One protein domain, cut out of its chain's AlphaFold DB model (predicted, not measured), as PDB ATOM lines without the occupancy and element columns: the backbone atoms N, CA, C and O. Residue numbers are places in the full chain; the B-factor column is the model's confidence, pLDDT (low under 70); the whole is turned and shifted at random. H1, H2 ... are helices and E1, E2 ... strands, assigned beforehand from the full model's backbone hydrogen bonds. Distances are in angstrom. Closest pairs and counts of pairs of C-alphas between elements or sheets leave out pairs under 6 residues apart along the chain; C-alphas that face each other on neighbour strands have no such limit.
ATOM      1  N   GLN A 313     148.716 230.459 148.618       84.75
ATOM      2  CA  GLN A 313     150.028 229.910 148.923       84.75
ATOM      3  C   GLN A 313     149.897 228.939 150.096       84.75
ATOM      4  O   GLN A 313     148.850 228.879 150.751       84.75
ATOM      5  N   ILE A 314     150.960 228.183 150.357       82.62
ATOM      6  CA  ILE A 314     151.042 227.358 151.560       82.62
ATOM      7  C   ILE A 314     151.097 228.286 152.778       82.62
ATOM      8  O   ILE A 314     151.797 229.300 152.779       82.62
ATOM      9  N   GLY A 315     150.268 227.973 153.770       82.69
ATOM     10  CA  GLY A 315     150.175 228.717 155.015       82.69
ATOM     11  C   GLY A 315     151.378 228.483 155.928       82.69
ATOM     12  O   GLY A 315     152.139 227.537 155.747       82.69
ATOM     13  N   SER A 316     151.528 229.322 156.950       82.12
ATOM     14  CA  SER A 316     152.611 229.192 157.939       82.12
ATOM     15  C   SER A 316     152.548 227.882 158.740       82.12
ATOM     16  O   SER A 316     153.557 227.393 159.245       82.12
ATOM     17  N   VAL A 317     151.356 227.290 158.839       81.81
ATOM     18  CA  VAL A 317     151.093 225.996 159.468       81.81
ATOM     19  C   VAL A 317     150.939 224.913 158.401       81.81
ATOM     20  O   VAL A 317     150.145 225.044 157.470       81.81
ATOM     21  N   TYR A 318     151.641 223.789 158.585       77.44
ATOM     22  CA  TYR A 318     151.571 222.636 157.684       77.44
ATOM     23  C   TYR A 318     150.121 222.206 157.398       77.44
ATOM     24  O   TYR A 318     149.321 221.989 158.312       77.44
ATOM     25  N   GLY A 319     149.789 222.070 156.110       79.19
ATOM     26  CA  GLY A 319     148.452 221.686 155.648       79.19
ATOM     27  C   GLY A 319     147.403 222.804 155.692       79.19
ATOM     28  O   GLY A 319     146.230 222.533 155.440       79.19
ATOM     29  N   LYS A 320     147.785 224.045 156.013       86.62
ATOM     30  CA  LYS A 320     146.936 225.232 155.844       86.62
ATOM     31  C   LYS A 320     147.328 225.995 154.585       86.62
ATOM     32  O   LYS A 320     148.428 225.832 154.063       86.62
ATOM     33  N   CYS A 321     146.421 226.844 154.122       88.62
ATOM     34  CA  CYS A 321     146.663 227.766 153.021       88.62
ATOM     35  C   CYS A 321     146.440 229.199 153.482       88.62
ATOM     36  O   CYS A 321     145.636 229.445 154.374       88.62
ATOM     37  N   SER A 322     147.101 230.149 152.838       90.38
ATOM     38  CA  SER A 322     146.834 231.574 153.023       90.38
ATOM     39  C   SER A 322     146.814 232.284 151.679       90.38
ATOM     40  O   SER A 322     147.330 231.779 150.679       90.38
ATOM     41  N   ILE A 323     146.183 233.450 151.609       90.12
ATOM     42  CA  ILE A 323     146.331 234.324 150.445       90.12
ATOM     43  C   ILE A 323     147.722 234.942 150.485       90.12
ATOM     44  O   ILE A 323     148.132 235.465 151.521       90.12
ATOM     45  N   ARG A 324     148.422 234.919 149.341       85.31
ATOM     46  CA  ARG A 324     149.788 235.441 149.229       85.31
ATOM     47  C   ARG A 324     149.883 236.846 149.795       85.31
ATOM     48  O   ARG A 324     150.610 237.053 150.749       85.31
ATOM     49  N   ALA A 325     149.100 237.780 149.271       89.88
ATOM     50  CA  ALA A 325     149.046 239.142 149.779       89.88
ATOM     51  C   ALA A 325     147.596 239.607 149.878       89.88
ATOM     52  O   ALA A 325     146.891 239.641 148.866       89.88
ATOM     53  N   CYS A 326     147.153 239.979 151.077       90.44
ATOM     54  CA  CYS A 326     145.850 240.606 151.238       90.44
ATOM     55  C   CYS A 326     145.863 242.031 150.659       90.44
ATOM     56  O   CYS A 326     146.871 242.738 150.799       90.44
ATOM     57  N   PRO A 327     144.761 242.488 150.035       88.50
ATOM     58  CA  PRO A 327     144.658 243.852 149.526       88.50
ATOM     59  C   PRO A 327     144.933 244.901 150.615       88.50
ATOM     60  O   PRO A 327     144.346 244.855 151.694       88.50
ATOM     61  N   LEU A 328     145.805 245.874 150.324       80.50
ATOM     62  CA  LEU A 328     146.165 246.941 151.275       80.50
ATOM     63  C   LEU A 328     144.999 247.887 151.584       80.50
ATOM     64  O   LEU A 328     144.928 248.435 152.679       80.50
ATOM     65  N   ASN A 329     144.070 248.045 150.641       78.50
ATOM     66  CA  ASN A 329     142.884 248.889 150.798       78.50
ATOM     67  C   ASN A 329     141.761 248.197 151.599       78.50
ATOM     68  O   ASN A 329     140.631 248.681 151.606       78.50
ATOM     69  N   GLY A 330     142.060 247.066 152.249       82.31
ATOM     70  CA  GLY A 330     141.082 246.221 152.923       82.31
ATOM     71  C   GLY A 330     140.285 245.349 151.954       82.31
ATOM     72  O   GLY A 330     140.437 245.422 150.733       82.31
ATOM     73  N   THR A 331     139.437 244.490 152.511       86.94
ATOM     74  CA  THR A 331     138.567 243.576 151.752       86.94
ATOM     75  C   THR A 331     137.088 243.941 151.860       86.94
ATOM     76  O   THR A 331     136.232 243.182 151.421       86.94
ATOM     77  N   ASP A 332     136.780 245.131 152.383       85.62
ATOM     78  CA  ASP A 332     135.411 245.615 152.613       85.62
ATOM     79  C   ASP A 332     134.664 245.995 151.322       85.62
ATOM     80  O   ASP A 332     133.454 246.214 151.348       85.62
ATOM     81  N   SER A 333     135.362 246.113 150.186       85.06
ATOM     82  CA  SER A 333     134.751 246.361 148.874       85.06
ATOM     83  C   SER A 333     135.704 246.056 147.714       85.06
ATOM     84  O   SER A 333     136.922 246.020 147.884       85.06
ATOM     85  N   GLY A 334     135.148 245.867 146.512       82.19
ATOM     86  CA  GLY A 334     135.909 245.800 145.257       82.19
ATOM     87  C   GLY A 334     136.670 244.493 145.008       82.19
ATOM     88  O   GLY A 334     137.387 244.394 144.013       82.19
ATOM     89  N   VAL A 335     136.508 243.478 145.861       87.69
ATOM     90  CA  VAL A 335     137.151 242.168 145.698       87.69
ATOM     91  C   VAL A 335     136.255 241.268 144.858       87.69
ATOM     92  O   VAL A 335     135.289 240.731 145.372       87.69
ATOM     93  N   GLN A 336     136.552 241.063 143.578       88.81
ATOM     94  CA  GLN A 336     135.724 240.194 142.729       88.81
ATOM     95  C   GLN A 336     135.999 238.707 142.974       88.81
ATOM     96  O   GLN A 336     137.099 238.224 142.692       88.81
ATOM     97  N   GLY A 337     134.980 237.977 143.433       88.94
ATOM     98  CA  GLY A 337     135.063 236.543 143.721       88.94
ATOM     99  C   GLY A 337     135.475 236.237 145.160       88.94
ATOM    100  O   GLY A 337     136.116 235.217 145.403       88.94
ATOM    101  N   ALA A 338     135.151 237.119 146.110       91.69
ATOM    102  CA  ALA A 338     135.360 236.861 147.531       91.69
ATOM    103  C   ALA A 338     134.561 235.627 147.986       91.69
ATOM    104  O   ALA A 338     133.367 235.516 147.724       91.69
ATOM    105  N   SER A 339     135.220 234.712 148.692       92.94
ATOM    106  CA  SER A 339     134.591 233.582 149.382       92.94
ATOM    107  C   SER A 339     134.795 233.707 150.890       92.94
ATOM    108  O   SER A 339     135.709 234.401 151.335       92.94
ATOM    109  N   ASP A 340     134.008 232.990 151.693       93.44
ATOM    110  CA  ASP A 340     134.228 232.915 153.145       93.44
ATOM    111  C   ASP A 340     135.652 232.465 153.483       93.44
ATOM    112  O   ASP A 340     136.275 232.982 154.403       93.44
ATOM    113  N   LEU A 341     136.205 231.535 152.702       92.44
ATOM    114  CA  LEU A 341     137.569 231.054 152.894       92.44
ATOM    115  C   LEU A 341     138.601 232.154 152.612       92.44
ATOM    116  O   LEU A 341     139.548 232.329 153.378       92.44
ATOM    117  N   PHE A 342     138.394 232.931 151.543       93.38
ATOM    118  CA  PHE A 342     139.189 234.126 151.274       93.38
ATOM    119  C   PHE A 342     139.066 235.139 152.420       93.38
ATOM    120  O   PHE A 342     140.087 235.614 152.899       93.38
ATOM    121  N   CYS A 343     137.855 235.431 152.896       95.06
ATOM    122  CA  CYS A 343     137.614 236.414 153.951       95.06
ATOM    123  C   CYS A 343     138.131 235.979 155.325       95.06
ATOM    124  O   CYS A 343     138.501 236.815 156.142       95.06
ATOM    125  N   GLN A 344     138.226 234.679 155.592       93.75
ATOM    126  CA  GLN A 344     138.924 234.172 156.773       93.75
ATOM    127  C   GLN A 344     140.437 234.405 156.683       93.75
ATOM    128  O   GLN A 344     141.064 234.697 157.699       93.75
ATOM    129  N   SER A 345     141.013 234.311 155.479       93.19
ATOM    130  CA  SER A 345     142.435 234.585 155.249       93.19
ATOM    131  C   SER A 345     142.728 236.091 155.215       93.19
ATOM    132  O   SER A 345     143.671 236.557 155.846       93.19
ATOM    133  N   CYS A 346     141.892 236.879 154.546       93.62
ATOM    134  CA  CYS A 346     142.002 238.329 154.414       93.62
ATOM    135  C   CYS A 346     140.740 239.019 154.961       93.62
ATOM    136  O   CYS A 346     139.895 239.460 154.173       93.62
ATOM    137  N   PRO A 347     140.581 239.104 156.294       93.00
ATOM    138  CA  PRO A 347     139.388 239.683 156.896       93.00
ATOM    139  C   PRO A 347     139.259 241.176 156.604       93.00
ATOM    140  O   PRO A 347     140.254 241.897 156.518       93.00
ATOM    141  N   GLY A 348     138.011 241.623 156.485       90.75
ATOM    142  CA  GLY A 348     137.672 243.038 156.372       90.75
ATOM    143  C   GLY A 348     137.714 243.761 157.722       90.75
ATOM    144  O   GLY A 348     138.169 243.235 158.747       90.75
ATOM    145  N   THR A 349     137.155 244.963 157.749       90.25
ATOM    146  CA  THR A 349     137.014 245.773 158.956       90.25
ATOM    147  C   THR A 349     135.996 245.146 159.909       90.25
ATOM    148  O   THR A 349     134.829 244.927 159.583       90.25
ATOM    149  N   SER A 350     136.432 244.865 161.139       89.25
ATOM    150  CA  SER A 350     135.555 244.314 162.180       89.25
ATOM    151  C   SER A 350     134.517 245.342 162.647       89.25
ATOM    152  O   SER A 350     134.809 246.534 162.743       89.25
ATOM    153  N   LYS A 351     133.312 244.881 163.005       86.62
ATOM    154  CA  LYS A 351     132.232 245.718 163.555       86.62
ATOM    155  C   LYS A 351     131.978 245.333 165.011       86.62
ATOM    156  O   LYS A 351     131.315 244.337 165.300       86.62
ATOM    157  N   GLY A 352     132.524 246.118 165.938       89.12
ATOM    158  CA  GLY A 352     132.534 245.755 167.358       89.12
ATOM    159  C   GLY A 352     133.365 244.490 167.586       89.12
ATOM    160  O   GLY A 352     134.526 244.442 167.194       89.12
ATOM    161  N   SER A 353     132.772 243.460 168.194       88.00
ATOM    162  CA  SER A 353     133.418 242.157 168.427       88.00
ATOM    163  C   SER A 353     133.313 241.176 167.250       88.00
ATOM    164  O   SER A 353     133.887 240.089 167.314       88.00
ATOM    165  N   ILE A 354     132.588 241.528 166.181       85.00
ATOM    166  CA  ILE A 354     132.343 240.645 165.034       85.00
ATOM    167  C   ILE A 354     133.411 240.889 163.964       85.00
ATOM    168  O   ILE A 354     133.562 242.010 163.471       85.00
ATOM    169  N   LYS A 355     134.131 239.828 163.581       90.25
ATOM    170  CA  LYS A 355     135.142 239.870 162.516       90.25
ATOM    171  C   LYS A 355     134.489 239.795 161.135       90.25
ATOM    172  O   LYS A 355     133.527 239.056 160.949       90.25
ATOM    173  N   ALA A 356     135.042 240.508 160.156       93.06
ATOM    174  CA  ALA A 356     134.573 240.470 158.773       93.06
ATOM    175  C   ALA A 356     135.186 239.303 157.988       93.06
ATOM    176  O   ALA A 356     136.053 239.494 157.140       93.06
ATOM    177  N   VAL A 357     134.761 238.083 158.328       94.31
ATOM    178  CA  VAL A 357     135.320 236.821 157.803       94.31
ATOM    179  C   VAL A 357     134.394 236.084 156.832       94.31
ATOM    180  O   VAL A 357     134.730 234.993 156.384       94.31
ATOM    181  N   HIS A 358     133.244 236.666 156.491       95.56
ATOM    182  CA  HIS A 358     132.287 236.081 155.549       95.56
ATOM    183  C   HIS A 358     132.204 236.932 154.290       95.56
ATOM    184  O   HIS A 358     132.254 238.157 154.385       95.56
ATOM    185  N   ALA A 359     132.080 236.308 153.125       95.69
ATOM    186  CA  ALA A 359     131.819 237.034 151.891       95.69
ATOM    187  C   ALA A 359     130.361 237.497 151.865       95.69
ATOM    188  O   ALA A 359     129.469 236.784 152.318       95.69
ATOM    189  N   ASN A 360     130.103 238.689 151.330       95.00
ATOM    190  CA  ASN A 360     128.741 239.097 151.005       95.00
ATOM    191  C   ASN A 360     128.176 238.255 149.845       95.00
ATOM    192  O   ASN A 360     128.906 237.559 149.141       95.00
ATOM    193  N   PHE A 361     126.865 238.344 149.624       93.31
ATOM    194  CA  PHE A 361     126.173 237.526 148.625       93.31
ATOM    195  C   PHE A 361     126.682 237.765 147.195       93.31
ATOM    196  O   PHE A 361     126.798 236.830 146.408       93.31
ATOM    197  N   ASP A 362     127.058 239.006 146.878       91.88
ATOM    198  CA  ASP A 362     127.592 239.370 145.561       91.88
ATOM    199  C   ASP A 362     129.069 238.975 145.378       91.88
ATOM    200  O   ASP A 362     129.644 239.228 144.319       91.88
ATOM    201  N   MET A 363     129.708 238.383 146.397       93.56
ATOM    202  CA  MET A 363     131.124 238.000 146.394       93.56
ATOM    203  C   MET A 363     132.058 239.172 146.052       93.56
ATOM    204  O   MET A 363     133.052 238.998 145.342       93.56
ATOM    205  N   THR A 364     131.718 240.374 146.523       93.88
ATOM    206  CA  THR A 364     132.437 241.636 146.273       93.88
ATOM    207  C   THR A 364     133.152 242.204 147.502       93.88
ATOM    208  O   THR A 364     133.968 243.121 147.363       93.88
ATOM    209  N   ALA A 365     132.838 241.698 148.698       94.50
ATOM    210  CA  ALA A 365     133.343 242.210 149.967       94.50
ATOM    211  C   ALA A 365     133.357 241.139 151.066       94.50
ATOM    212  O   ALA A 365     132.535 240.224 151.061       94.50
ATOM    213  N   CYS A 366     134.242 241.314 152.046       96.19
ATOM    214  CA  CYS A 366     134.222 240.611 153.322       96.19
ATOM    215  C   CYS A 366     133.464 241.439 154.359       96.19
ATOM    216  O   CYS A 366     133.730 242.625 154.526       96.19
ATOM    217  N   VAL A 367     132.511 240.827 155.056       96.00
ATOM    218  CA  VAL A 367     131.543 241.534 155.896       96.00
ATOM    219  C   VAL A 367     131.470 240.952 157.302       96.00
ATOM    220  O   VAL A 367     131.586 239.743 157.515       96.00
ATOM    221  N   ALA A 368     131.287 241.836 158.284       93.88
ATOM    222  CA  ALA A 368     131.128 241.475 159.691       93.88
ATOM    223  C   ALA A 368     129.714 240.934 159.951       93.88
ATOM    224  O   ALA A 368     128.784 241.688 160.240       93.88
ATOM    225  N   SER A 369     129.575 239.613 159.850       94.38
ATOM    226  CA  SER A 369     128.360 238.845 160.134       94.38
ATOM    227  C   SER A 369     128.684 237.740 161.142       94.38
ATOM    228  O   SER A 369     129.821 237.279 161.198       94.38
ATOM    229  N   GLN A 370     127.718 237.329 161.970       93.62
ATOM    230  CA  GLN A 370     127.946 236.239 162.933       93.62
ATOM    231  C   GLN A 370     128.000 234.865 162.253       93.62
ATOM    232  O   GLN A 370     128.618 233.940 162.773       93.62
ATOM    233  N   TYR A 371     127.355 234.755 161.093       94.19
ATOM    234  CA  TYR A 371     127.273 233.549 160.279       94.19
ATOM    235  C   TYR A 371     127.574 233.870 158.813       94.19
ATOM    236  O   TYR A 371     127.534 235.035 158.405       94.19
ATOM    237  N   THR A 372     127.806 232.832 158.008       94.88
ATOM    238  CA  THR A 372     127.961 232.970 156.551       94.88
ATOM    239  C   THR A 372     126.760 233.676 155.910       94.88
ATOM    240  O   THR A 372     125.644 233.644 156.442       94.88
ATOM    241  N   CYS A 373     126.996 234.344 154.781       95.31
ATOM    242  CA  CYS A 373     125.949 234.972 153.974       95.31
ATOM    243  C   CYS A 373     125.385 234.038 152.888       95.31
ATOM    244  O   CYS A 373     124.496 234.447 152.141       95.31
ATOM    245  N   ASP A 374     125.904 232.811 152.788       91.50
ATOM    246  CA  ASP A 374     125.482 231.800 151.815       91.50
ATOM    247  C   ASP A 374     124.482 230.790 152.429       91.50
ATOM    248  O   ASP A 374     124.059 230.908 153.584       91.50
ATOM    249  N   ILE A 375     124.119 229.755 151.670       88.56
ATOM    250  CA  ILE A 375     123.194 228.671 152.033       88.56
ATOM    251  C   ILE A 375     123.576 227.908 153.312       88.56
ATOM    252  O   ILE A 375     122.747 227.194 153.867       88.56
ATOM    253  N   GLY A 376     124.816 228.045 153.788       90.50
ATOM    254  CA  GLY A 376     125.291 227.432 155.030       90.50
ATOM    255  C   GLY A 376     124.831 228.142 156.308       90.50
ATOM    256  O   GLY A 376     125.164 227.689 157.404       90.50
ATOM    257  N   ARG A 377     124.105 229.262 156.203       94.62
ATOM    258  CA  ARG A 377     123.629 230.008 157.370       94.62
ATOM    259  C   ARG A 377     122.560 229.216 158.140       94.62
ATOM    260  O   ARG A 377     121.607 228.738 157.524       94.62
ATOM    261  N   PRO A 378     122.638 229.131 159.484       95.50
ATOM    262  CA  PRO A 378     121.572 228.520 160.272       95.50
ATOM    263  C   PRO A 378     120.238 229.258 160.093       95.50
ATOM    264  O   PRO A 378     120.185 230.489 160.125       95.50
TER     265      PRO A 378
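What this domain is: This is residues 313 to 378 of the 435 residues of an uncharacterized protein of Tetrahymena thermophila (strain SB210) (UniProt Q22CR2). Little regular structure is present: loops make most of a rounded body, with the short helix H1 near its middle, the small E2-E3 hairpin to one side and E1 in a folded-back loop to another. The printed part has 66 residues, with E1, H1, E2 and E3 in chain order, 16 residues in named elements, class mixed. The sheet E2-E3 is antiparallel. The whole is compact, radius of gyration of the C-alphas 11.7 A, spanning 30 by 28 by 24 A.

Where its parts are: E2, residues 348 to 351, spans 9.4 A from C-alpha 348 at (137.672, 243.038, 156.372). E3 is residues 354 to 356, 6.6 A; H1 is 340 to 345, 8.6 A. E1, residues 321 to 323, 7.1 A, begins at (146.663, 227.766, 153.021).

How they stand to each other: E2 and E3 form a hairpin at 161 degrees; N 348 and O 356 are within hydrogen-bond range, 3.0 A. In H1 every O i to N i+4 pair is within range. The closest C-alphas of H1 and E3, Cys 343 and Ala 356, are 7.0 A apart; those of H1 and E1, Ser 345 and Ser 322, 5.8 A. E1 is apart from E2 and E3.

The domain as a whole: The farthest C-alphas, Leu 328 and Pro 378, are 32.0 A apart. The printed part has no cut. The E1 to H1 link is long. No printed residue is under 70 in pLDDT.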